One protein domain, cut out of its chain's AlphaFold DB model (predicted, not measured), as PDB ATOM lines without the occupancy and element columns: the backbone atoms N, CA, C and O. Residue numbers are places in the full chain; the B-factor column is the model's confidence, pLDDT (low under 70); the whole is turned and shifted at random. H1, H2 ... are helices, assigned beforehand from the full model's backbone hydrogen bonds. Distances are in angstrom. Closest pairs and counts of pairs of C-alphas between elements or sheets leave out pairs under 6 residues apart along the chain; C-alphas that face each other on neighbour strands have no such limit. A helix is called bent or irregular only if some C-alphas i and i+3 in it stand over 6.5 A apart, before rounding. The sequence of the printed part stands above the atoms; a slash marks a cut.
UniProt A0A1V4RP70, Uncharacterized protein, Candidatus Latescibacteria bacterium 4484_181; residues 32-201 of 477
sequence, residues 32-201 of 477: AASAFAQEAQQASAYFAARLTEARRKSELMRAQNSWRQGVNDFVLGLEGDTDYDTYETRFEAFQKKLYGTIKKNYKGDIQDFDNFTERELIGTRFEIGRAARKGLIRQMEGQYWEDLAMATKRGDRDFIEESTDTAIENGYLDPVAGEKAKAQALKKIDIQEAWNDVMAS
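Overview. This is residues 32 to 201 of the 477 residues of an uncharacterized protein of Candidatus Latescibacteria bacterium 4484_181 (UniProt A0A1V4RP70). The model is a long rod of helices: H1 and the bent H3 overlap in part and run on the same way, H2 folds back beside H1, and H4 and H5 fold along the far part of H3b. Residues 32 to 54 and 194 to 201 stick out. The printed part has 170 residues, five named helices, H1 to H5 in order, and no named strand: all helix, extended, radius of gyration of the C-alphas 30.3 A, spans 122 by 28 by 20 A.

Along the chain. H1, residues 32 to 78, spans 68.9 A from C-alpha 32 at (17.192, 39.349, -20.844). H2 is residues 87 to 105, 26.9 A. H3, residues 110 to 154, was assigned as one helix by its hydrogen bonds but is bent, C-alphas 119 and 122 being 6.7 A apart; its arms are H3a, 110 to 119, 14.6 A, and H3b, 122 to 154, 47.6 A. H4 is residues 157 to 169, 18.3 A. H5, residues 175 to 199, 36.2 A, ends at (-2.375, -73.469, -48.416).

Arrangement. H1 touches H3b at a shallow tilt of 16 degrees, the same way; the closest C-alphas, Val 75 and Ile 128, are 5.7 A apart. H1 and H2 form a hairpin, closest C-alphas Ala 63 and Ile 102, 6.3 A. So do H3b and H4, Leu 148 and Ile 160, 6.1 A, and H4 and H5, Ile 168 and Pro 175, 5.6 A. H1 and H2 are apart from H4 and H5. In H1, H2, H3a, H3b, H4 and H5 every O i to N i+4 pair is within hydrogen-bond range.

Size, cuts and confidence. The farthest C-alphas, Ala 32 and Ser 201, are 122.1 A apart. The printed part has no cut and no long link. The pLDDT is under 70 at residues 32 to 33, 37 and 79 to 80.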
ATOM      1  N   ALA A  32      18.173  40.399 -21.111       69.94
ATOM      2  CA  ALA A  32      17.192  39.349 -20.844       69.94
ATOM      3  C   ALA A  32      16.558  38.812 -22.140       69.94
ATOM      4  O   ALA A  32      16.475  37.601 -22.327       69.94
ATOM      5  N   ALA A  33      16.193  39.694 -23.076       64.69
ATOM      6  CA  ALA A  33      15.674  39.298 -24.386       64.69
ATOM      7  C   ALA A  33      16.718  38.538 -25.224       64.69
ATOM      8  O   ALA A  33      16.378  37.565 -25.895       64.69
ATOM      9  N   SER A  34      17.993  38.938 -25.158       70.06
ATOM     10  CA  SER A  34      19.090  38.253 -25.857       70.06
ATOM     11  C   SER A  34      19.386  36.874 -25.256       70.06
ATOM     12  O   SER A  34      19.591  35.923 -26.006       70.06
ATOM     13  N   ALA A  35      19.356  36.744 -23.926       72.62
ATOM     14  CA  ALA A  35      19.506  35.463 -23.235       72.62
ATOM     15  C   ALA A  35      18.349  34.508 -23.572       72.62
ATOM     16  O   ALA A  35      18.588  33.369 -23.962       72.62
ATOM     17  N   PHE A  36      17.106  35.000 -23.548       73.38
ATOM     18  CA  PHE A  36      15.935  34.221 -23.954       73.38
ATOM     19  C   PHE A  36      16.001  33.792 -25.428       73.38
ATOM     20  O   PHE A  36      15.682  32.653 -25.759       73.38
ATOM     21  N   ALA A  37      16.454  34.670 -26.330       69.62
ATOM     22  CA  ALA A  37      16.637  34.326 -27.740       69.62
ATOM     23  C   ALA A  37      17.718  33.247 -27.942       69.62
ATOM     24  O   ALA A  37      17.533  32.350 -28.765       69.62
ATOM     25  N   GLN A  38      18.814  33.295 -27.178       77.00
ATOM     26  CA  GLN A  38      19.853  32.259 -27.199       77.00
ATOM     27  C   GLN A  38      19.347  30.924 -26.637       77.00
ATOM     28  O   GLN A  38      19.567  29.886 -27.260       77.00
ATOM     29  N   GLU A  39      18.616  30.930 -25.520       74.81
ATOM     30  CA  GLU A  39      17.998  29.723 -24.950       74.81
ATOM     31  C   GLU A  39      16.952  29.116 -25.897       74.81
ATOM     32  O   GLU A  39      16.944  27.905 -26.117       74.81
ATOM     33  N   ALA A  40      16.120  29.942 -26.538       71.44
ATOM     34  CA  ALA A  40      15.151  29.491 -27.536       71.44
ATOM     35  C   ALA A  40      15.833  28.897 -28.783       71.44
ATOM     36  O   ALA A  40      15.368  27.889 -29.320       71.44
ATOM     37  N   GLN A  41      16.957  29.470 -29.231       75.75
ATOM     38  CA  GLN A  41      17.766  28.909 -30.320       75.75
ATOM     39  C   GLN A  41      18.403  27.567 -29.934       75.75
ATOM     40  O   GLN A  41      18.353  26.624 -30.726       75.75
ATOM     41  N   GLN A  42      18.946  27.445 -28.719       78.69
ATOM     42  CA  GLN A  42      19.515  26.189 -28.217       78.69
ATOM     43  C   GLN A  42      18.445  25.101 -28.053       78.69
ATOM     44  O   GLN A  42      18.651  23.965 -28.482       78.69
ATOM     45  N   ALA A  43      17.273  25.446 -27.512       72.12
ATOM     46  CA  ALA A  43      16.138  24.533 -27.406       72.12
ATOM     47  C   ALA A  43      15.646  24.080 -28.790       72.12
ATOM     48  O   ALA A  43      15.426  22.889 -29.011       72.12
ATOM     49  N   SER A  44      15.539  25.003 -29.753       76.81
ATOM     50  CA  SER A  44      15.176  24.691 -31.141       76.81
ATOM     51  C   SER A  44      16.175  23.730 -31.800       76.81
ATOM     52  O   SER A  44      15.771  22.719 -32.379       76.81
ATOM     53  N   ALA A  45      17.483  23.972 -31.640       78.31
ATOM     54  CA  ALA A  45      18.533  23.082 -32.139       78.31
ATOM     55  C   ALA A  45      18.466  21.683 -31.496       78.31
ATOM     56  O   ALA A  45      18.582  20.673 -32.194       78.31
ATOM     57  N   TYR A  46      18.200  21.610 -30.190       79.06
ATOM     58  CA  TYR A  46      18.013  20.350 -29.470       79.06
ATOM     59  C   TYR A  46      16.792  19.557 -29.971       79.06
ATOM     60  O   TYR A  46      16.892  18.353 -30.223       79.06
ATOM     61  N   PHE A  47      15.644  20.214 -30.180       76.25
ATOM     62  CA  PHE A  47      14.449  19.558 -30.724       76.25
ATOM     63  C   PHE A  47      14.637  19.114 -32.178       76.25
ATOM     64  O   PHE A  47      14.215  18.012 -32.535       76.25
ATOM     65  N   ALA A  48      15.310  19.917 -33.007       79.00
ATOM     66  CA  ALA A  48      15.650  19.545 -34.378       79.00
ATOM     67  C   ALA A  48      16.578  18.315 -34.427       79.00
ATOM     68  O   ALA A  48      16.354  17.405 -35.234       79.00
ATOM     69  N   ALA A  49      17.565  18.236 -33.527       79.31
ATOM     70  CA  ALA A  49      18.446  17.077 -33.388       79.31
ATOM     71  C   ALA A  49      17.671  15.818 -32.962       79.31
ATOM     72  O   ALA A  49      17.779  14.782 -33.621       79.31
ATOM     73  N   ARG A  50      16.803  15.915 -31.942       79.62
ATOM     74  CA  ARG A  50      15.941  14.798 -31.511       79.62
ATOM     75  C   ARG A  50      14.983  14.326 -32.599       79.62
ATOM     76  O   ARG A  50      14.792  13.123 -32.761       79.62
ATOM     77  N   LEU A  51      14.374  15.245 -33.349       82.75
ATOM     78  CA  LEU A  51      13.474  14.892 -34.447       82.75
ATOM     79  C   LEU A  51      14.227  14.160 -35.567       82.75
ATOM     80  O   LEU A  51      13.712  13.198 -36.135       82.75
ATOM     81  N   THR A  52      15.453  14.590 -35.859       83.38
ATOM     82  CA  THR A  52      16.332  13.949 -36.846       83.38
ATOM     83  C   THR A  52      16.743  12.548 -36.390       83.38
ATOM     84  O   THR A  52      16.636  11.598 -37.164       83.38
ATOM     85  N   GLU A  53      17.118  12.381 -35.120       84.38
ATOM     86  CA  GLU A  53      17.439  11.076 -34.534       84.38
ATOM     87  C   GLU A  53      16.224  10.134 -34.527       84.38
ATOM     88  O   GLU A  53      16.337   8.966 -34.902       84.38
ATOM     89  N   ALA A  54      15.038  10.638 -34.172       82.25
ATOM     90  CA  ALA A  54      13.798   9.865 -34.199       82.25
ATOM     91  C   ALA A  54      13.439   9.400 -35.621       82.25
ATOM     92  O   ALA A  54      13.049   8.247 -35.812       82.25
ATOM     93  N   ARG A  55      13.621  10.263 -36.631       84.31
ATOM     94  CA  ARG A  55      13.445   9.901 -38.047       84.31
ATOM     95  C   ARG A  55      14.458   8.844 -38.487       84.31
ATOM     96  O   ARG A  55      14.046   7.848 -39.073       84.31
ATOM     97  N   ARG A  56      15.744   9.004 -38.142       84.31
ATOM     98  CA  ARG A  56      16.802   8.009 -38.421       84.31
ATOM     99  C   ARG A  56      16.453   6.641 -37.826       84.31
ATOM    100  O   ARG A  56      16.490   5.643 -38.539       84.31
ATOM    101  N   LYS A  57      16.041   6.595 -36.553       85.31
ATOM    102  CA  LYS A  57      15.623   5.352 -35.877       85.31
ATOM    103  C   LYS A  57      14.381   4.729 -36.512       85.31
ATOM    104  O   LYS A  57      14.335   3.516 -36.681       85.31
ATOM    105  N   SER A  58      13.383   5.536 -36.876       86.81
ATOM    106  CA  SER A  58      12.160   5.042 -37.522       86.81
ATOM    107  C   SER A  58      12.443   4.421 -38.892       86.81
ATOM    108  O   SER A  58      11.945   3.334 -39.180       86.81
ATOM    109  N   GLU A  59      13.283   5.064 -39.705       87.75
ATOM    110  CA  GLU A  59      13.707   4.525 -41.000       87.75
ATOM    111  C   GLU A  59      14.522   3.236 -40.835       87.75
ATOM    112  O   GLU A  59      14.276   2.267 -41.553       87.75
ATOM    113  N   LEU A  60      15.446   3.181 -39.865       88.50
ATOM    114  CA  LEU A  60      16.208   1.964 -39.572       88.50
ATOM    115  C   LEU A  60      15.283   0.812 -39.158       88.50
ATOM    116  O   LEU A  60      15.377  -0.271 -39.726       88.50
ATOM    117  N   MET A  61      14.339   1.046 -38.241       88.25
ATOM    118  CA  MET A  61      13.376   0.018 -37.823       88.25
ATOM    119  C   MET A  61      12.522  -0.497 -38.989       88.25
ATOM    120  O   MET A  61      12.260  -1.694 -39.070       88.25
ATOM    121  N   ARG A  62      12.107   0.373 -39.920       88.62
ATOM    122  CA  ARG A  62      11.382  -0.058 -41.129       88.62
ATOM    123  C   ARG A  62      12.230  -0.994 -41.987       88.62
ATOM    124  O   ARG A  62      11.747  -2.060 -42.357       88.62
ATOM    125  N   ALA A  63      13.482  -0.626 -42.254       88.75
ATOM    126  CA  ALA A  63      14.407  -1.450 -43.031       88.75
ATOM    127  C   ALA A  63      14.687  -2.804 -42.353       88.75
ATOM    128  O   ALA A  63      14.653  -3.842 -43.012       88.75
ATOM    129  N   GLN A  64      14.885  -2.807 -41.031       90.25
ATOM    130  CA  GLN A  64      15.067  -4.021 -40.226       90.25
ATOM    131  C   GLN A  64      13.845  -4.946 -40.286       90.25
ATOM    132  O   GLN A  64      13.989  -6.153 -40.475       90.25
ATOM    133  N   ASN A  65      12.638  -4.390 -40.173       90.75
ATOM    134  CA  ASN A  65      11.404  -5.168 -40.258       90.75
ATOM    135  C   ASN A  65      11.202  -5.761 -41.655       90.75
ATOM    136  O   ASN A  65      10.857  -6.933 -41.764       90.75
ATOM    137  N   SER A  66      11.466  -4.997 -42.721       90.44
ATOM    138  CA  SER A  66      11.403  -5.518 -44.093       90.44
ATOM    139  C   SER A  66      12.419  -6.633 -44.340       90.44
ATOM    140  O   SER A  66      12.097  -7.602 -45.023       90.44
ATOM    141  N   TRP A  67      13.624  -6.525 -43.767       90.69
ATOM    142  CA  TRP A  67      14.624  -7.592 -43.823       90.69
ATOM    143  C   TRP A  67      14.114  -8.871 -43.156       90.69
ATOM    144  O   TRP A  67      14.051  -9.918 -43.796       90.69
ATOM    145  N   ARG A  68      13.690  -8.771 -41.891       89.31
ATOM    146  CA  ARG A  68      13.193  -9.916 -41.114       89.31
ATOM    147  C   ARG A  68      11.961 -10.554 -41.747       89.31
ATOM    148  O   ARG A  68      11.874 -11.774 -41.797       89.31
ATOM    149  N   GLN A  69      11.039  -9.747 -42.265       90.38
ATOM    150  CA  GLN A  69       9.864 -10.252 -42.967       90.38
ATOM    151  C   GLN A  69      10.259 -11.040 -44.220       90.38
ATOM    152  O   GLN A  69       9.817 -12.169 -44.376       90.38
ATOM    153  N   GLY A  70      11.137 -10.490 -45.067       89.12
ATOM    154  CA  GLY A  70      11.592 -11.200 -46.261       89.12
ATOM    155  C   GLY A  70      12.281 -12.526 -45.926       89.12
ATOM    156  O   GLY A  70      12.029 -13.535 -46.579       89.12
ATOM    157  N   VAL A  71      13.122 -12.540 -44.890       88.94
ATOM    158  CA  VAL A  71      13.763 -13.768 -44.397       88.94
ATOM    159  C   VAL A  71      12.727 -14.793 -43.929       88.94
ATOM    160  O   VAL A  71      12.805 -15.949 -44.334       88.94
ATOM    161  N   ASN A  72      11.738 -14.379 -43.134       87.06
ATOM    162  CA  ASN A  72      10.674 -15.272 -42.669       87.06
ATOM    163  C   ASN A  72       9.861 -15.852 -43.832       87.06
ATOM    164  O   ASN A  72       9.580 -17.048 -43.837       87.06
ATOM    165  N   ASP A  73       9.524 -15.037 -44.834       88.06
ATOM    166  CA  ASP A  73       8.794 -15.494 -46.020       88.06
ATOM    167  C   ASP A  73       9.605 -16.543 -46.802       88.06
ATOM    168  O   ASP A  73       9.053 -17.536 -47.278       88.06
ATOM    169  N   PHE A  74      10.930 -16.370 -46.892       88.56
ATOM    170  CA  PHE A  74      11.822 -17.359 -47.501       88.56
ATOM    171  C   PHE A  74      11.869 -18.667 -46.696       88.56
ATOM    172  O   PHE A  74      11.749 -19.745 -47.272       88.56
ATOM    173  N   VAL A  75      11.992 -18.580 -45.366       84.94
ATOM    174  CA  VAL A  75      11.982 -19.741 -44.458       84.94
ATOM    175  C   VAL A  75      10.679 -20.532 -44.574       84.94
ATOM    176  O   VAL A  75      10.716 -21.756 -44.672       84.94
ATOM    177  N   LEU A  76       9.531 -19.851 -44.606       81.62
ATOM    178  CA  LEU A  76       8.227 -20.494 -44.789       81.62
ATOM    179  C   LEU A  76       8.114 -21.177 -46.155       81.62
ATOM    180  O   LEU A  76       7.556 -22.268 -46.248       81.62
ATOM    181  N   GLY A  77       8.681 -20.571 -47.201       81.44
ATOM    182  CA  GLY A  77       8.760 -21.182 -48.526       81.44
ATOM    183  C   GLY A  77       9.544 -22.498 -48.537       81.44
ATOM    184  O   GLY A  77       9.158 -23.420 -49.250       81.44
ATOM    185  N   LEU A  78      10.591 -22.619 -47.711       80.19
ATOM    186  CA  LEU A  78      11.387 -23.848 -47.610       80.19
ATOM    187  C   LEU A  78      10.630 -25.015 -46.964       80.19
ATOM    188  O   LEU A  78      10.905 -26.170 -47.281       80.19
ATOM    189  N   GLU A  79       9.662 -24.753 -46.082       68.12
ATOM    190  CA  GLU A  79       8.898 -25.832 -45.439       68.12
ATOM    191  C   GLU A  79       8.028 -26.637 -46.424       68.12
ATOM    192  O   GLU A  79       7.638 -27.755 -46.090       68.12
ATOM    193  N   GLY A  80       7.741 -26.093 -47.614       67.06
ATOM    194  CA  GLY A  80       7.009 -26.763 -48.699       67.06
ATOM    195  C   GLY A  80       7.830 -26.982 -49.974       67.06
ATOM    196  O   GLY A  80       7.254 -27.246 -51.027       67.06
ATOM    197  N   ASP A  81       9.149 -26.810 -49.900       74.19
ATOM    198  CA  ASP A  81      10.060 -27.014 -51.025       74.19
ATOM    199  C   ASP A  81      10.344 -28.506 -51.270       74.19
ATOM    200  O   ASP A  81       9.991 -29.364 -50.468       74.19
ATOM    201  N   THR A  82      10.977 -28.820 -52.395       70.56
ATOM    202  CA  THR A  82      11.465 -30.173 -52.729       70.56
ATOM    203  C   THR A  82      12.936 -30.174 -53.145       70.56
ATOM    204  O   THR A  82      13.551 -31.235 -53.196       70.56
ATOM    205  N   ASP A  83      13.518 -29.001 -53.414       78.31
ATOM    206  CA  ASP A  83      14.926 -28.834 -53.776       78.31
ATOM    207  C   ASP A  83      15.700 -28.246 -52.591       78.31
ATOM    208  O   ASP A  83      15.920 -27.033 -52.477       78.31
ATOM    209  N   TYR A  84      16.067 -29.139 -51.671       77.69
ATOM    210  CA  TYR A  84      16.808 -28.798 -50.461       77.69
ATOM    211  C   TYR A  84      18.316 -28.716 -50.679       77.69
ATOM    212  O   TYR A  84      18.979 -28.059 -49.889       77.69
ATOM    213  N   ASP A  85      18.871 -29.305 -51.737       74.94
ATOM    214  CA  ASP A  85      20.323 -29.322 -51.969       74.94
ATOM    215  C   ASP A  85      20.860 -27.962 -52.429       74.94
ATOM    216  O   ASP A  85      22.022 -27.622 -52.198       74.94
ATOM    217  N   THR A  86      20.009 -27.136 -53.043       84.94
ATOM    218  CA  THR A  86      20.393 -25.815 -53.565       84.94
ATOM    219  C   THR A  86      19.967 -24.648 -52.668       84.94
ATOM    220  O   THR A  86      20.085 -23.477 -53.059       84.94
ATOM    221  N   TYR A  87      19.490 -24.934 -51.448       84.19
ATOM    222  CA  TYR A  87      18.896 -23.927 -50.561       84.19
ATOM    223  C   TYR A  87      19.856 -22.768 -50.245       84.19
ATOM    224  O   TYR A  87      19.426 -21.613 -50.211       84.19
ATOM    225  N   GLU A  88      21.156 -23.042 -50.076       83.75
ATOM    226  CA  GLU A  88      22.162 -22.017 -49.765       83.75
ATOM    227  C   GLU A  88      22.359 -21.046 -50.929       83.75
ATOM    228  O   GLU A  88      22.281 -19.833 -50.742       83.75
ATOM    229  N   THR A  89      22.524 -21.552 -52.153       87.81
ATOM    230  CA  THR A  89      22.685 -20.711 -53.349       87.81
ATOM    231  C   THR A  89      21.440 -19.863 -53.602       87.81
ATOM    232  O   THR A  89      21.529 -18.675 -53.934       87.81
ATOM    233  N   ARG A  90      20.254 -20.450 -53.406       87.19
ATOM    234  CA  ARG A  90      18.975 -19.737 -53.519       87.19
ATOM    235  C   ARG A  90      18.838 -18.664 -52.444       87.19
ATOM    236  O   ARG A  90      18.377 -17.561 -52.750       87.19
ATOM    237  N   PHE A  91      19.277 -18.954 -51.221       88.81
ATOM    238  CA  PHE A  91      19.294 -17.983 -50.139       88.81
ATOM    239  C   PHE A  91      20.257 -16.826 -50.427       88.81
ATOM    240  O   PHE A  91      19.865 -15.674 -50.276       88.81
ATOM    241  N   GLU A  92      21.470 -17.081 -50.915       88.69
ATOM    242  CA  GLU A  92      22.425 -16.019 -51.262       88.69
ATOM    243  C   GLU A  92      21.886 -15.086 -52.358       88.69
ATOM    244  O   GLU A  92      21.975 -13.855 -52.254       88.69
ATOM    245  N   ALA A  93      21.258 -15.655 -53.391       90.31
ATOM    246  CA  ALA A  93      20.608 -14.883 -54.446       90.31
ATOM    247  C   ALA A  93      19.433 -14.048 -53.904       90.31
ATOM    248  O   ALA A  93      19.303 -12.858 -54.224       90.31
ATOM    249  N   PHE A  94      18.598 -14.653 -53.053       90.75
ATOM    250  CA  PHE A  94      17.493 -13.981 -52.374       90.75
ATOM    251  C   PHE A  94      17.993 -12.824 -51.503       90.75
ATOM    252  O   PHE A  94      17.511 -11.697 -51.630       90.75
ATOM    253  N   GLN A  95      19.011 -13.077 -50.685       89.94
ATOM    254  CA  GLN A  95      19.613 -12.114 -49.779       89.94
ATOM    255  C   GLN A  95      20.135 -10.892 -50.541       89.94
ATOM    256  O   GLN A  95      19.833  -9.753 -50.176       89.94
ATOM    257  N   LYS A  96      20.870 -11.109 -51.641       90.56
ATOM    258  CA  LYS A  96      21.397 -10.029 -52.488       90.56
ATOM    259  C   LYS A  96      20.276  -9.161 -53.065       90.56
ATOM    260  O   LYS A  96      20.390  -7.933 -53.094       90.56
ATOM    261  N   LYS A  97      19.175  -9.784 -53.494       93.00
ATOM    262  CA  LYS A  97      17.994  -9.089 -54.023       93.00
ATOM    263  C   LYS A  97      17.249  -8.310 -52.935       93.00
ATOM    264  O   LYS A  97      16.884  -7.153 -53.164       93.00
ATOM    265  N   LEU A  98      17.040  -8.915 -51.764       91.69
ATOM    266  CA  LEU A  98      16.362  -8.298 -50.623       91.69
ATOM    267  C   LEU A  98      17.152  -7.090 -50.115       91.69
ATOM    268  O   LEU A  98      16.605  -5.990 -50.034       91.69
ATOM    269  N   TYR A  99      18.454  -7.271 -49.875       90.62
ATOM    270  CA  TYR A  99      19.361  -6.196 -49.480       90.62
ATOM    271  C   TYR A  99      19.342  -5.051 -50.500       90.62
ATOM    272  O   TYR A  99      19.132  -3.897 -50.130       90.62
ATOM    273  N   GLY A 100      19.478  -5.355 -51.798       91.31
ATOM    274  CA  GLY A 100      19.444  -4.343 -52.858       91.31
ATOM    275  C   GLY A 100      18.119  -3.572 -52.921       91.31
ATOM    276  O   GLY A 100      18.116  -2.358 -53.133       91.31
ATOM    277  N   THR A 101      16.996  -4.252 -52.685       91.75
ATOM    278  CA  THR A 101      15.659  -3.637 -52.668       91.75
ATOM    279  C   THR A 101      15.489  -2.697 -51.477       91.75
ATOM    280  O   THR A 101      15.030  -1.567 -51.648       91.75
ATOM    281  N   ILE A 102      15.893  -3.129 -50.279       89.94
ATOM    282  CA  ILE A 102      15.807  -2.304 -49.067       89.94
ATOM    283  C   ILE A 102      16.747  -1.103 -49.184       89.94
ATOM    284  O   ILE A 102      16.311   0.028 -48.983       89.94
ATOM    285  N   LYS A 103      17.995  -1.319 -49.617       89.12
ATOM    286  CA  LYS A 103      18.995  -0.260 -49.819       89.12
ATOM    287  C   LYS A 103      18.520   0.833 -50.773       89.12
ATOM    288  O   LYS A 103      18.746   2.007 -50.503       89.12
ATOM    289  N   LYS A 104      17.833   0.475 -51.863       89.88
ATOM    290  CA  LYS A 104      17.283   1.448 -52.823       89.88
ATOM    291  C   LYS A 104      16.212   2.357 -52.203       89.88
ATOM    292  O   LYS A 104      16.077   3.506 -52.615       89.88
ATOM    293  N   ASN A 105      15.446   1.837 -51.247       86.38
ATOM    294  CA  ASN A 105      14.318   2.539 -50.633       86.38
ATOM    295  C   ASN A 105      14.675   3.208 -49.298       86.38
ATOM    296  O   ASN A 105      13.909   4.039 -48.807       86.38
ATOM    297  N   TYR A 106      15.819   2.853 -48.713       89.00
ATOM    298  CA  TYR A 106      16.275   3.351 -47.427       89.00
ATOM    299  C   TYR A 106      16.801   4.787 -47.529       89.00
ATOM    300  O   TYR A 106      17.623   5.106 -48.384       89.00
ATOM    301  N   LYS A 107      16.319   5.662 -46.640       85.31
ATOM    302  CA  LYS A 107      16.666   7.095 -46.618       85.31
ATOM    303  C   LYS A 107      17.553   7.497 -45.432       85.31
ATOM    304  O   LYS A 107      17.755   8.689 -45.211       85.31
ATOM    305  N   GLY A 108      18.025   6.528 -44.646       82.06
ATOM    306  CA  GLY A 108      18.911   6.749 -43.499       82.06
ATOM    307  C   GLY A 108      20.393   6.527 -43.819       82.06
ATOM    308  O   GLY A 108      20.785   6.408 -44.978       82.06
ATOM    309  N   ASP A 109      21.215   6.471 -42.771       85.38
ATOM    310  CA  ASP A 109      22.649   6.178 -42.867       85.38
ATOM    311  C   ASP A 109      22.861   4.691 -43.164       85.38
ATOM    312  O   ASP A 109      22.554   3.834 -42.333       85.38
ATOM    313  N   ILE A 110      23.345   4.379 -44.368       83.50
ATOM    314  CA  ILE A 110      23.454   2.998 -44.846       83.50
ATOM    315  C   ILE A 110      24.330   2.129 -43.936       83.50
ATOM    316  O   ILE A 110      24.052   0.941 -43.794       83.50
ATOM    317  N   GLN A 111      25.302   2.728 -43.242       86.56
ATOM    318  CA  GLN A 111      26.200   2.010 -42.344       86.56
ATOM    319  C   GLN A 111      25.457   1.372 -41.159       86.56
ATOM    320  O   GLN A 111      25.818   0.282 -40.717       86.56
ATOM    321  N   ASP A 112      24.394   2.011 -40.653       84.12
ATOM    322  CA  ASP A 112      23.576   1.450 -39.568       84.12
ATOM    323  C   ASP A 112      22.846   0.182 -40.017       84.12
ATOM    324  O   ASP A 112      22.701  -0.774 -39.249       84.12
ATOM    325  N   PHE A 113      22.366   0.184 -41.262       87.19
ATOM    326  CA  PHE A 113      21.673  -0.956 -41.842       87.19
ATOM    327  C   PHE A 113      22.650  -2.089 -42.174       87.19
ATOM    328  O   PHE A 113      22.363  -3.239 -41.845       87.19
ATOM    329  N   ASP A 114      23.827  -1.768 -42.717       86.62
ATOM    330  CA  ASP A 114      24.885  -2.741 -43.007       86.62
ATOM    331  C   ASP A 114      25.300  -3.494 -41.732       86.62
ATOM    332  O   ASP A 114      25.191  -4.722 -41.674       86.62
ATOM    333  N   ASN A 115      25.610  -2.757 -40.658       86.31
ATOM    334  CA  ASN A 115      25.965  -3.323 -39.352       86.31
ATOM    335  C   ASN A 115      24.864  -4.227 -38.763       86.31
ATOM    336  O   ASN A 115      25.158  -5.203 -38.070       86.31
ATOM    337  N   PHE A 116      23.588  -3.892 -38.983       87.25
ATOM    338  CA  PHE A 116      22.471  -4.739 -38.561       87.25
ATOM    339  C   PHE A 116      22.423  -6.039 -39.370       87.25
ATOM    340  O   PHE A 116      22.349  -7.118 -38.784       87.25
ATOM    341  N   THR A 117      22.490  -5.944 -40.701       84.44
ATOM    342  CA  THR A 117      22.386  -7.120 -41.574       84.44
ATOM    343  C   THR A 117      23.534  -8.102 -41.364       84.44
ATOM    344  O   THR A 117      23.278  -9.301 -41.309       84.44
ATOM    345  N   GLU A 118      24.764  -7.623 -41.157       85.06
ATOM    346  CA  GLU A 118      25.920  -8.479 -40.851       85.06
ATOM    347  C   GLU A 118      25.724  -9.279 -39.557       85.06
ATOM    348  O   GLU A 118      26.047 -10.466 -39.508       85.06
ATOM    349  N   ARG A 119      25.153  -8.656 -38.516       85.56
ATOM    350  CA  ARG A 119      24.883  -9.327 -37.234       85.56
ATOM    351  C   ARG A 119      23.790 -10.384 -37.342       85.56
ATOM    352  O   ARG A 119      23.918 -11.448 -36.743       85.56
ATOM    353  N   GLU A 120      22.725 -10.105 -38.087       84.81
ATOM    354  CA  GLU A 120      21.597 -11.039 -38.228       84.81
ATOM    355  C   GLU A 120      21.930 -12.205 -39.172       84.81
ATOM    356  O   GLU A 120      21.370 -13.287 -39.024       84.81
ATOM    357  N   LEU A 121      22.874 -12.020 -40.102       79.94
ATOM    358  CA  LEU A 121      23.196 -12.983 -41.158       79.94
ATOM    359  C   LEU A 121      23.521 -14.387 -40.638       79.94
ATOM    360  O   LEU A 121      23.085 -15.377 -41.223       79.94
ATOM    361  N   ILE A 122      24.279 -14.481 -39.544       78.50
ATOM    362  CA  ILE A 122      24.669 -15.767 -38.950       78.50
ATOM    363  C   ILE A 122      23.433 -16.497 -38.406       78.50
ATOM    364  O   ILE A 122      23.238 -17.676 -38.700       78.50
ATOM    365  N   GLY A 123      22.581 -15.790 -37.657       81.00
ATOM    366  CA  GLY A 123      21.342 -16.351 -37.108       81.00
ATOM    367  C   GLY A 123      20.371 -16.766 -38.211       81.00
ATOM    368  O   GLY A 123      19.872 -17.888 -38.206       81.00
ATOM    369  N   THR A 124      20.199 -15.910 -39.220       83.75
ATOM    370  CA  THR A 124      19.362 -16.198 -40.387       83.75
ATOM    371  C   THR A 124      19.839 -17.434 -41.153       83.75
ATOM    372  O   THR A 124      19.024 -18.285 -41.501       83.75
ATOM    373  N   ARG A 125      21.151 -17.577 -41.397       82.94
ATOM    374  CA  ARG A 125      21.705 -18.768 -42.066       82.94
ATOM    375  C   ARG A 125      21.386 -20.046 -41.294       82.94
ATOM    376  O   ARG A 125      20.990 -21.037 -41.899       82.94
ATOM    377  N   PHE A 126      21.513 -20.010 -39.968       83.50
ATOM    378  CA  PHE A 126      21.190 -21.154 -39.120       83.50
ATOM    379  C   PHE A 126      19.698 -21.519 -39.165       83.50
ATOM    380  O   PHE A 126      19.358 -22.692 -39.305       83.50
ATOM    381  N   GLU A 127      18.801 -20.535 -39.082       83.44
ATOM    382  CA  GLU A 127      17.349 -20.758 -39.156       83.44
ATOM    383  C   GLU A 127      16.924 -21.359 -40.499       83.44
ATOM    384  O   GLU A 127      16.133 -22.302 -40.536       83.44
ATOM    385  N   ILE A 128      17.501 -20.861 -41.590       84.19
ATOM    386  CA  ILE A 128      17.251 -21.351 -42.944       84.19
ATOM    387  C   ILE A 128      17.760 -22.782 -43.116       84.19
ATOM    388  O   ILE A 128      17.006 -23.636 -43.579       84.19
ATOM    389  N   GLY A 129      18.993 -23.074 -42.687       83.25
ATOM    390  CA  GLY A 129      19.534 -24.435 -42.731       83.25
ATOM    391  C   GLY A 129      18.703 -25.413 -41.898       83.25
ATOM    392  O   GLY A 129      18.419 -26.531 -42.329       83.25
ATOM    393  N   ARG A 130      18.215 -24.973 -40.732       85.19
ATOM    394  CA  ARG A 130      17.304 -25.764 -39.896       85.19
ATOM    395  C   ARG A 130      15.968 -26.035 -40.595       85.19
ATOM    396  O   ARG A 130      15.475 -27.160 -40.520       85.19
ATOM    397  N   ALA A 131      15.378 -25.033 -41.243       83.81
ATOM    398  CA  ALA A 131      14.119 -25.185 -41.971       83.81
ATOM    399  C   ALA A 131      14.270 -26.125 -43.176       83.81
ATOM    400  O   ALA A 131      13.474 -27.053 -43.317       83.81
ATOM    401  N   ALA A 132      15.333 -25.957 -43.969       84.25
ATOM    402  CA  ALA A 132      15.659 -26.842 -45.086       84.25
ATOM    403  C   ALA A 132      15.854 -28.293 -44.616       84.25
ATOM    404  O   ALA A 132      15.229 -29.208 -45.149       84.25
ATOM    405  N   ARG A 133      16.629 -28.516 -43.543       84.62
ATOM    406  CA  ARG A 133      16.838 -29.865 -42.991       84.62
ATOM    407  C   ARG A 133      15.540 -30.505 -42.498       84.62
ATOM    408  O   ARG A 133      15.336 -31.695 -42.708       84.62
ATOM    409  N   LYS A 134      14.659 -29.736 -41.852       84.69
ATOM    410  CA  LYS A 134      13.347 -30.219 -41.390       84.69
ATOM    411  C   LYS A 134      12.439 -30.607 -42.561       84.69
ATOM    412  O   LYS A 134      11.724 -31.598 -42.459       84.69
ATOM    413  N   GLY A 135      12.468 -29.833 -43.643       82.38
ATOM    414  CA  GLY A 135      11.760 -30.149 -44.878       82.38
ATOM    415  C   GLY A 135      12.254 -31.451 -45.512       82.38
ATOM    416  O   GLY A 135      11.459 -32.365 -45.724       82.38
ATOM    417  N   LEU A 136      13.576 -31.588 -45.670       84.56
ATOM    418  CA  LEU A 136      14.208 -32.809 -46.176       84.56
ATOM    419  C   LEU A 136      13.839 -34.041 -45.337       84.56
ATOM    420  O   LEU A 136      13.446 -35.060 -45.893       84.56
ATOM    421  N   ILE A 137      13.914 -33.944 -44.003       87.00
ATOM    422  CA  ILE A 137      13.528 -35.042 -43.099       87.00
ATOM    423  C   ILE A 137      12.092 -35.495 -43.380       87.00
ATOM    424  O   ILE A 137      11.867 -36.685 -43.554       87.00
ATOM    425  N   ARG A 138      11.133 -34.566 -43.493       85.75
ATOM    426  CA  ARG A 138       9.727 -34.910 -43.775       85.75
ATOM    427  C   ARG A 138       9.542 -35.588 -45.128       85.75
ATOM    428  O   ARG A 138       8.744 -36.513 -45.232       85.75
ATOM    429  N   GLN A 139      10.243 -35.116 -46.159       85.12
ATOM    430  CA  GLN A 139      10.178 -35.713 -47.492       85.12
ATOM    431  C   GLN A 139      10.723 -37.145 -47.475       85.12
ATOM    432  O   GLN A 139      10.058 -38.058 -47.959       85.12
ATOM    433  N   MET A 140      11.902 -37.341 -46.881       88.44
ATOM    434  CA  MET A 140      12.542 -38.655 -46.787       88.44
ATOM    435  C   MET A 140      11.743 -39.612 -45.895       88.44
ATOM    436  O   MET A 140      11.610 -40.783 -46.230       88.44
ATOM    437  N   GLU A 141      11.161 -39.118 -44.800       88.44
ATOM    438  CA  GLU A 141      10.253 -39.887 -43.945       88.44
ATOM    439  C   GLU A 141       9.008 -40.338 -44.724       88.44
ATOM    440  O   GLU A 141       8.640 -41.509 -44.672       88.44
ATOM    441  N   GLY A 142       8.378 -39.439 -45.488       87.88
ATOM    442  CA  GLY A 142       7.234 -39.774 -46.339       87.88
ATOM    443  C   GLY A 142       7.566 -40.858 -47.367       87.88
ATOM    444  O   GLY A 142       6.852 -41.855 -47.453       87.88
ATOM    445  N   GLN A 143       8.685 -40.695 -48.079       90.12
ATOM    446  CA  GLN A 143       9.170 -41.672 -49.058       90.12
ATOM    447  C   GLN A 143       9.439 -43.038 -48.410       90.12
ATOM    448  O   GLN A 143       8.994 -44.064 -48.919       90.12
ATOM    449  N   TYR A 144      10.093 -43.049 -47.246       93.06
ATOM    450  CA  TYR A 144      10.350 -44.269 -46.486       93.06
ATOM    451  C   TYR A 144       9.056 -45.031 -46.163       93.06
ATOM    452  O   TYR A 144       8.992 -46.246 -46.349       93.06
ATOM    453  N   TRP A 145       7.999 -44.343 -45.718       91.81
ATOM    454  CA  TRP A 145       6.730 -45.002 -45.393       91.81
ATOM    455  C   TRP A 145       6.054 -45.633 -46.619       91.81
ATOM    456  O   TRP A 145       5.456 -46.711 -46.505       91.81
ATOM    457  N   GLU A 146       6.152 -44.991 -47.783       92.31
ATOM    458  CA  GLU A 146       5.651 -45.534 -49.049       92.31
ATOM    459  C   GLU A 146       6.445 -46.771 -49.485       92.31
ATOM    460  O   GLU A 146       5.859 -47.814 -49.804       92.31
ATOM    461  N   ASP A 147       7.773 -46.686 -49.424       92.56
ATOM    462  CA  ASP A 147       8.676 -47.768 -49.808       92.56
ATOM    463  C   ASP A 147       8.544 -48.977 -48.873       92.56
ATOM    464  O   ASP A 147       8.424 -50.109 -49.345       92.56
ATOM    465  N   LEU A 148       8.429 -48.754 -47.558       93.44
ATOM    466  CA  LEU A 148       8.165 -49.801 -46.567       93.44
ATOM    467  C   LEU A 148       6.866 -50.555 -46.888       93.44
ATOM    468  O   LEU A 148       6.819 -51.790 -46.841       93.44
ATOM    469  N   ALA A 149       5.797 -49.832 -47.232       91.44
ATOM    470  CA  ALA A 149       4.517 -50.440 -47.580       91.44
ATOM    471  C   ALA A 149       4.603 -51.272 -48.872       91.44
ATOM    472  O   ALA A 149       3.980 -52.336 -48.959       91.44
ATOM    473  N   MET A 150       5.370 -50.815 -49.866       92.75
ATOM    474  CA  MET A 150       5.608 -51.564 -51.103       92.75
ATOM    475  C   MET A 150       6.472 -52.806 -50.873       92.75
ATOM    476  O   MET A 150       6.101 -53.886 -51.334       92.75
ATOM    477  N   ALA A 151       7.572 -52.683 -50.134       92.69
ATOM    478  CA  ALA A 151       8.469 -53.789 -49.814       92.69
ATOM    479  C   ALA A 151       7.763 -54.879 -48.997       92.69
ATOM    480  O   ALA A 151       7.852 -56.060 -49.331       92.69
ATOM    481  N   THR A 152       6.930 -54.483 -48.025       90.56
ATOM    482  CA  THR A 152       6.091 -55.416 -47.251       90.56
ATOM    483  C   THR A 152       5.179 -56.245 -48.158       90.56
ATOM    484  O   THR A 152       5.028 -57.445 -47.953       90.56
ATOM    485  N   LYS A 153       4.568 -55.627 -49.179       89.25
ATOM    486  CA  LYS A 153       3.708 -56.343 -50.140       89.25
ATOM    487  C   LYS A 153       4.492 -57.287 -51.049       89.25
ATOM    488  O   LYS A 153       3.932 -58.283 -51.492       89.25
ATOM    489  N   ARG A 154       5.746 -56.953 -51.364       89.94
ATOM    490  CA  ARG A 154       6.629 -57.770 -52.210       89.94
ATOM    491  C   ARG A 154       7.313 -58.905 -51.447       89.94
ATOM    492  O   ARG A 154       7.828 -59.805 -52.096       89.94
ATOM    493  N   GLY A 155       7.312 -58.871 -50.113       88.88
ATOM    494  CA  GLY A 155       8.074 -59.820 -49.296       88.88
ATOM    495  C   GLY A 155       9.575 -59.513 -49.251       88.88
ATOM    496  O   GLY A 155      10.368 -60.398 -48.956       88.88
ATOM    497  N   ASP A 156       9.974 -58.278 -49.558       93.75
ATOM    498  CA  ASP A 156      11.382 -57.883 -49.664       93.75
ATOM    499  C   ASP A 156      11.949 -57.529 -48.280       93.75
ATOM    500  O   ASP A 156      11.875 -56.382 -47.835       93.75
ATOM    501  N   ARG A 157      12.428 -58.550 -47.555       93.56
ATOM    502  CA  ARG A 157      12.973 -58.392 -46.196       93.56
ATOM    503  C   ARG A 157      14.229 -57.522 -46.183       93.56
ATOM    504  O   ARG A 157      14.285 -56.585 -45.392       93.56
ATOM    505  N   ASP A 158      15.181 -57.802 -47.070       93.88
ATOM    506  CA  ASP A 158      16.484 -57.128 -47.110       93.88
ATOM    507  C   ASP A 158      16.311 -55.621 -47.321       93.88
ATOM    508  O   ASP A 158      16.883 -54.816 -46.585       93.88
ATOM    509  N   PHE A 159      15.428 -55.226 -48.248       94.56
ATOM    510  CA  PHE A 159      15.116 -53.818 -48.460       94.56
ATOM    511  C   PHE A 159      14.503 -53.162 -47.217       94.56
ATOM    512  O   PHE A 159      14.833 -52.019 -46.907       94.56
ATOM    513  N   ILE A 160      13.607 -53.842 -46.491       94.62
ATOM    514  CA  ILE A 160      12.998 -53.293 -45.266       94.62
ATOM    515  C   ILE A 160      14.070 -53.039 -44.208       94.62
ATOM    516  O   ILE A 160      14.049 -51.987 -43.570       94.62
ATOM    517  N   GLU A 161      14.991 -53.981 -44.018       94.12
ATOM    518  CA  GLU A 161      16.068 -53.827 -43.044       94.12
ATOM    519  C   GLU A 161      17.015 -52.691 -43.440       94.12
ATOM    520  O   GLU A 161      17.174 -51.746 -42.668       94.12
ATOM    521  N   GLU A 162      17.546 -52.718 -44.664       94.38
ATOM    522  CA  GLU A 162      18.510 -51.726 -45.151       94.38
ATOM    523  C   GLU A 162      17.912 -50.314 -45.200       94.38
ATOM    524  O   GLU A 162      18.539 -49.352 -44.747       94.38
ATOM    525  N   SER A 163      16.686 -50.166 -45.712       93.50
ATOM    526  CA  SER A 163      16.037 -48.854 -45.829       93.50
ATOM    527  C   SER A 163      15.675 -48.257 -44.470       93.50
ATOM    528  O   SER A 163      15.841 -47.049 -44.281       93.50
ATOM    529  N   THR A 164      15.233 -49.078 -43.507       93.25
ATOM    530  CA  THR A 164      14.939 -48.608 -42.144       93.25
ATOM    531  C   THR A 164      16.216 -48.161 -41.447       93.25
ATOM    532  O   THR A 164      16.258 -47.053 -40.910       93.25
ATOM    533  N   ASP A 165      17.261 -48.987 -41.490       93.44
ATOM    534  CA  ASP A 165      18.524 -48.708 -40.807       93.44
ATOM    535  C   ASP A 165      19.177 -47.454 -41.417       93.44
ATOM    536  O   ASP A 165      19.540 -46.528 -40.693       93.44
ATOM    537  N   THR A 166      19.172 -47.331 -42.749       93.12
ATOM    538  CA  THR A 166      19.653 -46.137 -43.467       93.12
ATOM    539  C   THR A 166      18.856 -44.877 -43.110       93.12
ATOM    540  O   THR A 166      19.432 -43.795 -42.952       93.12
ATOM    541  N   ALA A 167      17.528 -44.967 -42.985       91.56
ATOM    542  CA  ALA A 167      16.692 -43.820 -42.625       91.56
ATOM    543  C   ALA A 167      16.936 -43.358 -41.177       91.56
ATOM    544  O   ALA A 167      16.938 -42.151 -40.906       91.56
ATOM    545  N   ILE A 168      17.180 -44.302 -40.262       91.25
ATOM    546  CA  ILE A 168      17.539 -44.027 -38.867       91.25
ATOM    547  C   ILE A 168      18.945 -43.418 -38.783       91.25
ATOM    548  O   ILE A 168      19.115 -42.370 -38.158       91.25
ATOM    549  N   GLU A 169      19.941 -44.017 -39.441       92.69
ATOM    550  CA  GLU A 169      21.334 -43.548 -39.434       92.69
ATOM    551  C   GLU A 169      21.472 -42.124 -39.981       92.69
ATOM    552  O   GLU A 169      22.190 -41.296 -39.414       92.69
ATOM    553  N   ASN A 170      20.728 -41.793 -41.040       88.56
ATOM    554  CA  ASN A 170      20.718 -40.445 -41.611       88.56
ATOM    555  C   ASN A 170      19.867 -39.435 -40.811       88.56
ATOM    556  O   ASN A 170      19.848 -38.235 -41.128       88.56
ATOM    557  N   GLY A 171      19.174 -39.891 -39.763       86.44
ATOM    558  CA  GLY A 171      18.321 -39.071 -38.903       86.44
ATOM    559  C   GLY A 171      17.053 -38.568 -39.596       86.44
ATOM    560  O   GLY A 171      16.544 -37.505 -39.234       86.44
ATOM    561  N   TYR A 172      16.576 -39.284 -40.616       87.44
ATOM    562  CA  TYR A 172      15.302 -39.002 -41.283       87.44
ATOM    563  C   TYR A 172      14.119 -39.614 -40.539       87.44
ATOM    564  O   TYR A 172      13.003 -39.120 -40.652       87.44
ATOM    565  N   LEU A 173      14.371 -40.665 -39.761       89.56
ATOM    566  CA  LEU A 173      13.350 -41.404 -39.044       89.56
ATOM    567  C   LEU A 173      13.680 -41.486 -37.554       89.56
ATOM    568  O   LEU A 173      14.837 -41.650 -37.166       89.56
ATOM    569  N   ASP A 174      12.650 -41.391 -36.714       88.62
ATOM    570  CA  ASP A 174      12.793 -41.674 -35.287       88.62
ATOM    571  C   ASP A 174      13.142 -43.163 -35.075       88.62
ATOM    572  O   ASP A 174      12.417 -44.026 -35.584       88.62
ATOM    573  N   PRO A 175      14.198 -43.498 -34.307       89.81
ATOM    574  CA  PRO A 175      14.635 -44.884 -34.138       89.81
ATOM    575  C   PRO A 175      13.554 -45.806 -33.564       89.81
ATOM    576  O   PRO A 175      13.421 -46.953 -33.984       89.81
ATOM    577  N   VAL A 176      12.746 -45.315 -32.617       90.31
ATOM    578  CA  VAL A 176      11.704 -46.128 -31.970       90.31
ATOM    579  C   VAL A 176      10.554 -46.387 -32.940       90.31
ATOM    580  O   VAL A 176      10.033 -47.504 -33.007       90.31
ATOM    581  N   ALA A 177      10.148 -45.365 -33.694       87.81
ATOM    582  CA  ALA A 177       9.124 -45.499 -34.721       87.81
ATOM    583  C   ALA A 177       9.571 -46.429 -35.860       87.81
ATOM    584  O   ALA A 177       8.793 -47.295 -36.271       87.81
ATOM    585  N   GLY A 178      10.817 -46.286 -36.325       89.81
ATOM    586  CA  GLY A 178      11.397 -47.096 -37.395       89.81
ATOM    587  C   GLY A 178      11.489 -48.574 -37.042       89.81
ATOM    588  O   GLY A 178      10.903 -49.400 -37.740       89.81
ATOM    589  N   GLU A 179      12.098 -48.911 -35.905       91.56
ATOM    590  CA  GLU A 179      12.227 -50.303 -35.446       91.56
ATOM    591  C   GLU A 179      10.867 -50.982 -35.242       91.56
ATOM    592  O   GLU A 179      10.645 -52.136 -35.621       91.56
ATOM    593  N   LYS A 180       9.898 -50.245 -34.689       92.00
ATOM    594  CA  LYS A 180       8.537 -50.758 -34.521       92.00
ATOM    595  C   LYS A 180       7.877 -51.055 -35.869       92.00
ATOM    596  O   LYS A 180       7.171 -52.058 -35.991       92.00
ATOM    597  N   ALA A 181       8.066 -50.187 -36.856       90.69
ATOM    598  CA  ALA A 181       7.511 -50.374 -38.185       90.69
ATOM    599  C   ALA A 181       8.173 -51.532 -38.942       90.69
ATOM    600  O   ALA A 181       7.455 -52.372 -39.487       90.69
ATOM    601  N   LYS A 182       9.507 -51.626 -38.890       92.94
ATOM    602  CA  LYS A 182      10.304 -52.751 -39.401       92.94
ATOM    603  C   LYS A 182       9.799 -54.079 -38.845       92.94
ATOM    604  O   LYS A 182       9.397 -54.953 -39.609       92.94
ATOM    605  N   ALA A 183       9.674 -54.195 -37.521       90.62
ATOM    606  CA  ALA A 183       9.161 -55.406 -36.878       90.62
ATOM    607  C   ALA A 183       7.730 -55.766 -37.325       90.62
ATOM    608  O   ALA A 183       7.406 -56.938 -37.521       90.62
ATOM    609  N   GLN A 184       6.854 -54.772 -37.506       91.44
ATOM    610  CA  GLN A 184       5.492 -55.005 -37.999       91.44
ATOM    611  C   GLN A 184       5.457 -55.449 -39.464       91.44
ATOM    612  O   GLN A 184       4.640 -56.302 -39.815       91.44
ATOM    613  N   ALA A 185       6.306 -54.869 -40.310       92.00
ATOM    614  CA  ALA A 185       6.421 -55.215 -41.720       92.00
ATOM    615  C   ALA A 185       6.946 -56.647 -41.895       92.00
ATOM    616  O   ALA A 185       6.283 -57.459 -42.540       92.00
ATOM    617  N   LEU A 186       8.052 -56.990 -41.228       90.44
ATOM    618  CA  LEU A 186       8.630 -58.338 -41.256       90.44
ATOM    619  C   LEU A 186       7.638 -59.389 -40.743       90.44
ATOM    620  O   LEU A 186       7.413 -60.398 -41.401       90.44
ATOM    621  N   LYS A 187       6.923 -59.097 -39.649       87.75
ATOM    622  CA  LYS A 187       5.876 -59.993 -39.140       87.75
ATOM    623  C   LYS A 187       4.764 -60.252 -40.165       87.75
ATOM    624  O   LYS A 187       4.223 -61.354 -40.217       87.75
ATOM    625  N   LYS A 188       4.378 -59.254 -40.972       88.19
ATOM    626  CA  LYS A 188       3.380 -59.453 -42.039       88.19
ATOM    627  C   LYS A 188       3.908 -60.363 -43.144       88.19
ATOM    628  O   LYS A 188       3.133 -61.174 -43.646       88.19
ATOM    629  N   ILE A 189       5.189 -60.243 -43.490       88.94
ATOM    630  CA  ILE A 189       5.846 -61.132 -44.455       88.94
ATOM    631  C   ILE A 189       5.843 -62.566 -43.918       88.94
ATOM    632  O   ILE A 189       5.357 -63.455 -44.611       88.94
ATOM    633  N   ASP A 190       6.253 -62.777 -42.661       84.88
ATOM    634  CA  ASP A 190       6.243 -64.101 -42.019       84.88
ATOM    635  C   ASP A 190       4.852 -64.755 -42.064       84.88
ATOM    636  O   ASP A 190       4.718 -65.944 -42.350       84.88
ATOM    637  N   ILE A 191       3.799 -63.978 -41.780       82.81
ATOM    638  CA  ILE A 191       2.413 -64.459 -41.834       82.81
ATOM    639  C   ILE A 191       2.027 -64.842 -43.265       82.81
ATOM    640  O   ILE A 191       1.373 -65.866 -43.458       82.81
ATOM    641  N   GLN A 192       2.397 -64.030 -44.256       84.69
ATOM    642  CA  GLN A 192       2.040 -64.273 -45.650       84.69
ATOM    643  C   GLN A 192       2.749 -65.508 -46.215       84.69
ATOM    644  O   GLN A 192       2.112 -66.316 -46.887       84.69
ATOM    645  N   GLU A 193       4.038 -65.681 -45.924       85.06
ATOM    646  CA  GLU A 193       4.801 -66.875 -46.306       85.06
ATOM    647  C   GLU A 193       4.218 -68.127 -45.652       85.06
ATOM    648  O   GLU A 193       3.882 -69.084 -46.344       85.06
ATOM    649  N   ALA A 194       3.973 -68.078 -44.336       82.62
ATOM    650  CA  ALA A 194       3.331 -69.172 -43.617       82.62
ATOM    651  C   ALA A 194       1.959 -69.526 -44.205       82.62
ATOM    652  O   ALA A 194       1.607 -70.700 -44.282       82.62
ATOM    653  N   TRP A 195       1.174 -68.527 -44.615       83.69
ATOM    654  CA  TRP A 195      -0.116 -68.756 -45.257       83.69
ATOM    655  C   TRP A 195       0.046 -69.466 -46.604       83.69
ATOM    656  O   TRP A 195      -0.647 -70.450 -46.850       83.69
ATOM    657  N   ASN A 196       0.978 -69.014 -47.446       86.56
ATOM    658  CA  ASN A 196       1.238 -69.624 -48.750       86.56
ATOM    659  C   ASN A 196       1.668 -71.096 -48.608       86.56
ATOM    660  O   ASN A 196       1.112 -71.957 -49.288       86.56
ATOM    661  N   ASP A 197       2.589 -71.391 -47.689       87.06
ATOM    662  CA  ASP A 197       3.088 -72.752 -47.452       87.06
ATOM    663  C   ASP A 197       1.991 -73.682 -46.912       87.06
ATOM    664  O   ASP A 197       1.859 -74.837 -47.323       87.06
ATOM    665  N   VAL A 198       1.156 -73.170 -46.004       86.12
ATOM    666  CA  VAL A 198       0.025 -73.918 -45.441       86.12
ATOM    667  C   VAL A 198      -1.020 -74.226 -46.508       86.12
ATOM    668  O   VAL A 198      -1.488 -75.357 -46.582       86.12
ATOM    669  N   MET A 199      -1.373 -73.262 -47.361       82.69
ATOM    670  CA  MET A 199      -2.375 -73.469 -48.416       82.69
ATOM    671  C   MET A 199      -1.876 -74.325 -49.583       82.69
ATOM    672  O   MET A 199      -2.688 -74.844 -50.353       82.69
ATOM    673  N   ALA A 200      -0.558 -74.477 -49.721       86.06
ATOM    674  CA  ALA A 200       0.066 -75.400 -50.662       86.06
ATOM    675  C   ALA A 200       0.157 -76.842 -50.128       86.06
ATOM    676  O   ALA A 200       0.503 -77.742 -50.888       86.06
ATOM    677  N   SER A 201      -0.138 -77.075 -48.844       87.50
ATOM    678  CA  SER A 201      -0.061 -78.409 -48.237       87.50
ATOM    679  C   SER A 201      -1.135 -79.346 -48.790       87.50
ATOM    680  O   SER A 201      -2.297 -78.963 -48.916       87.50
TER     681      SER A 201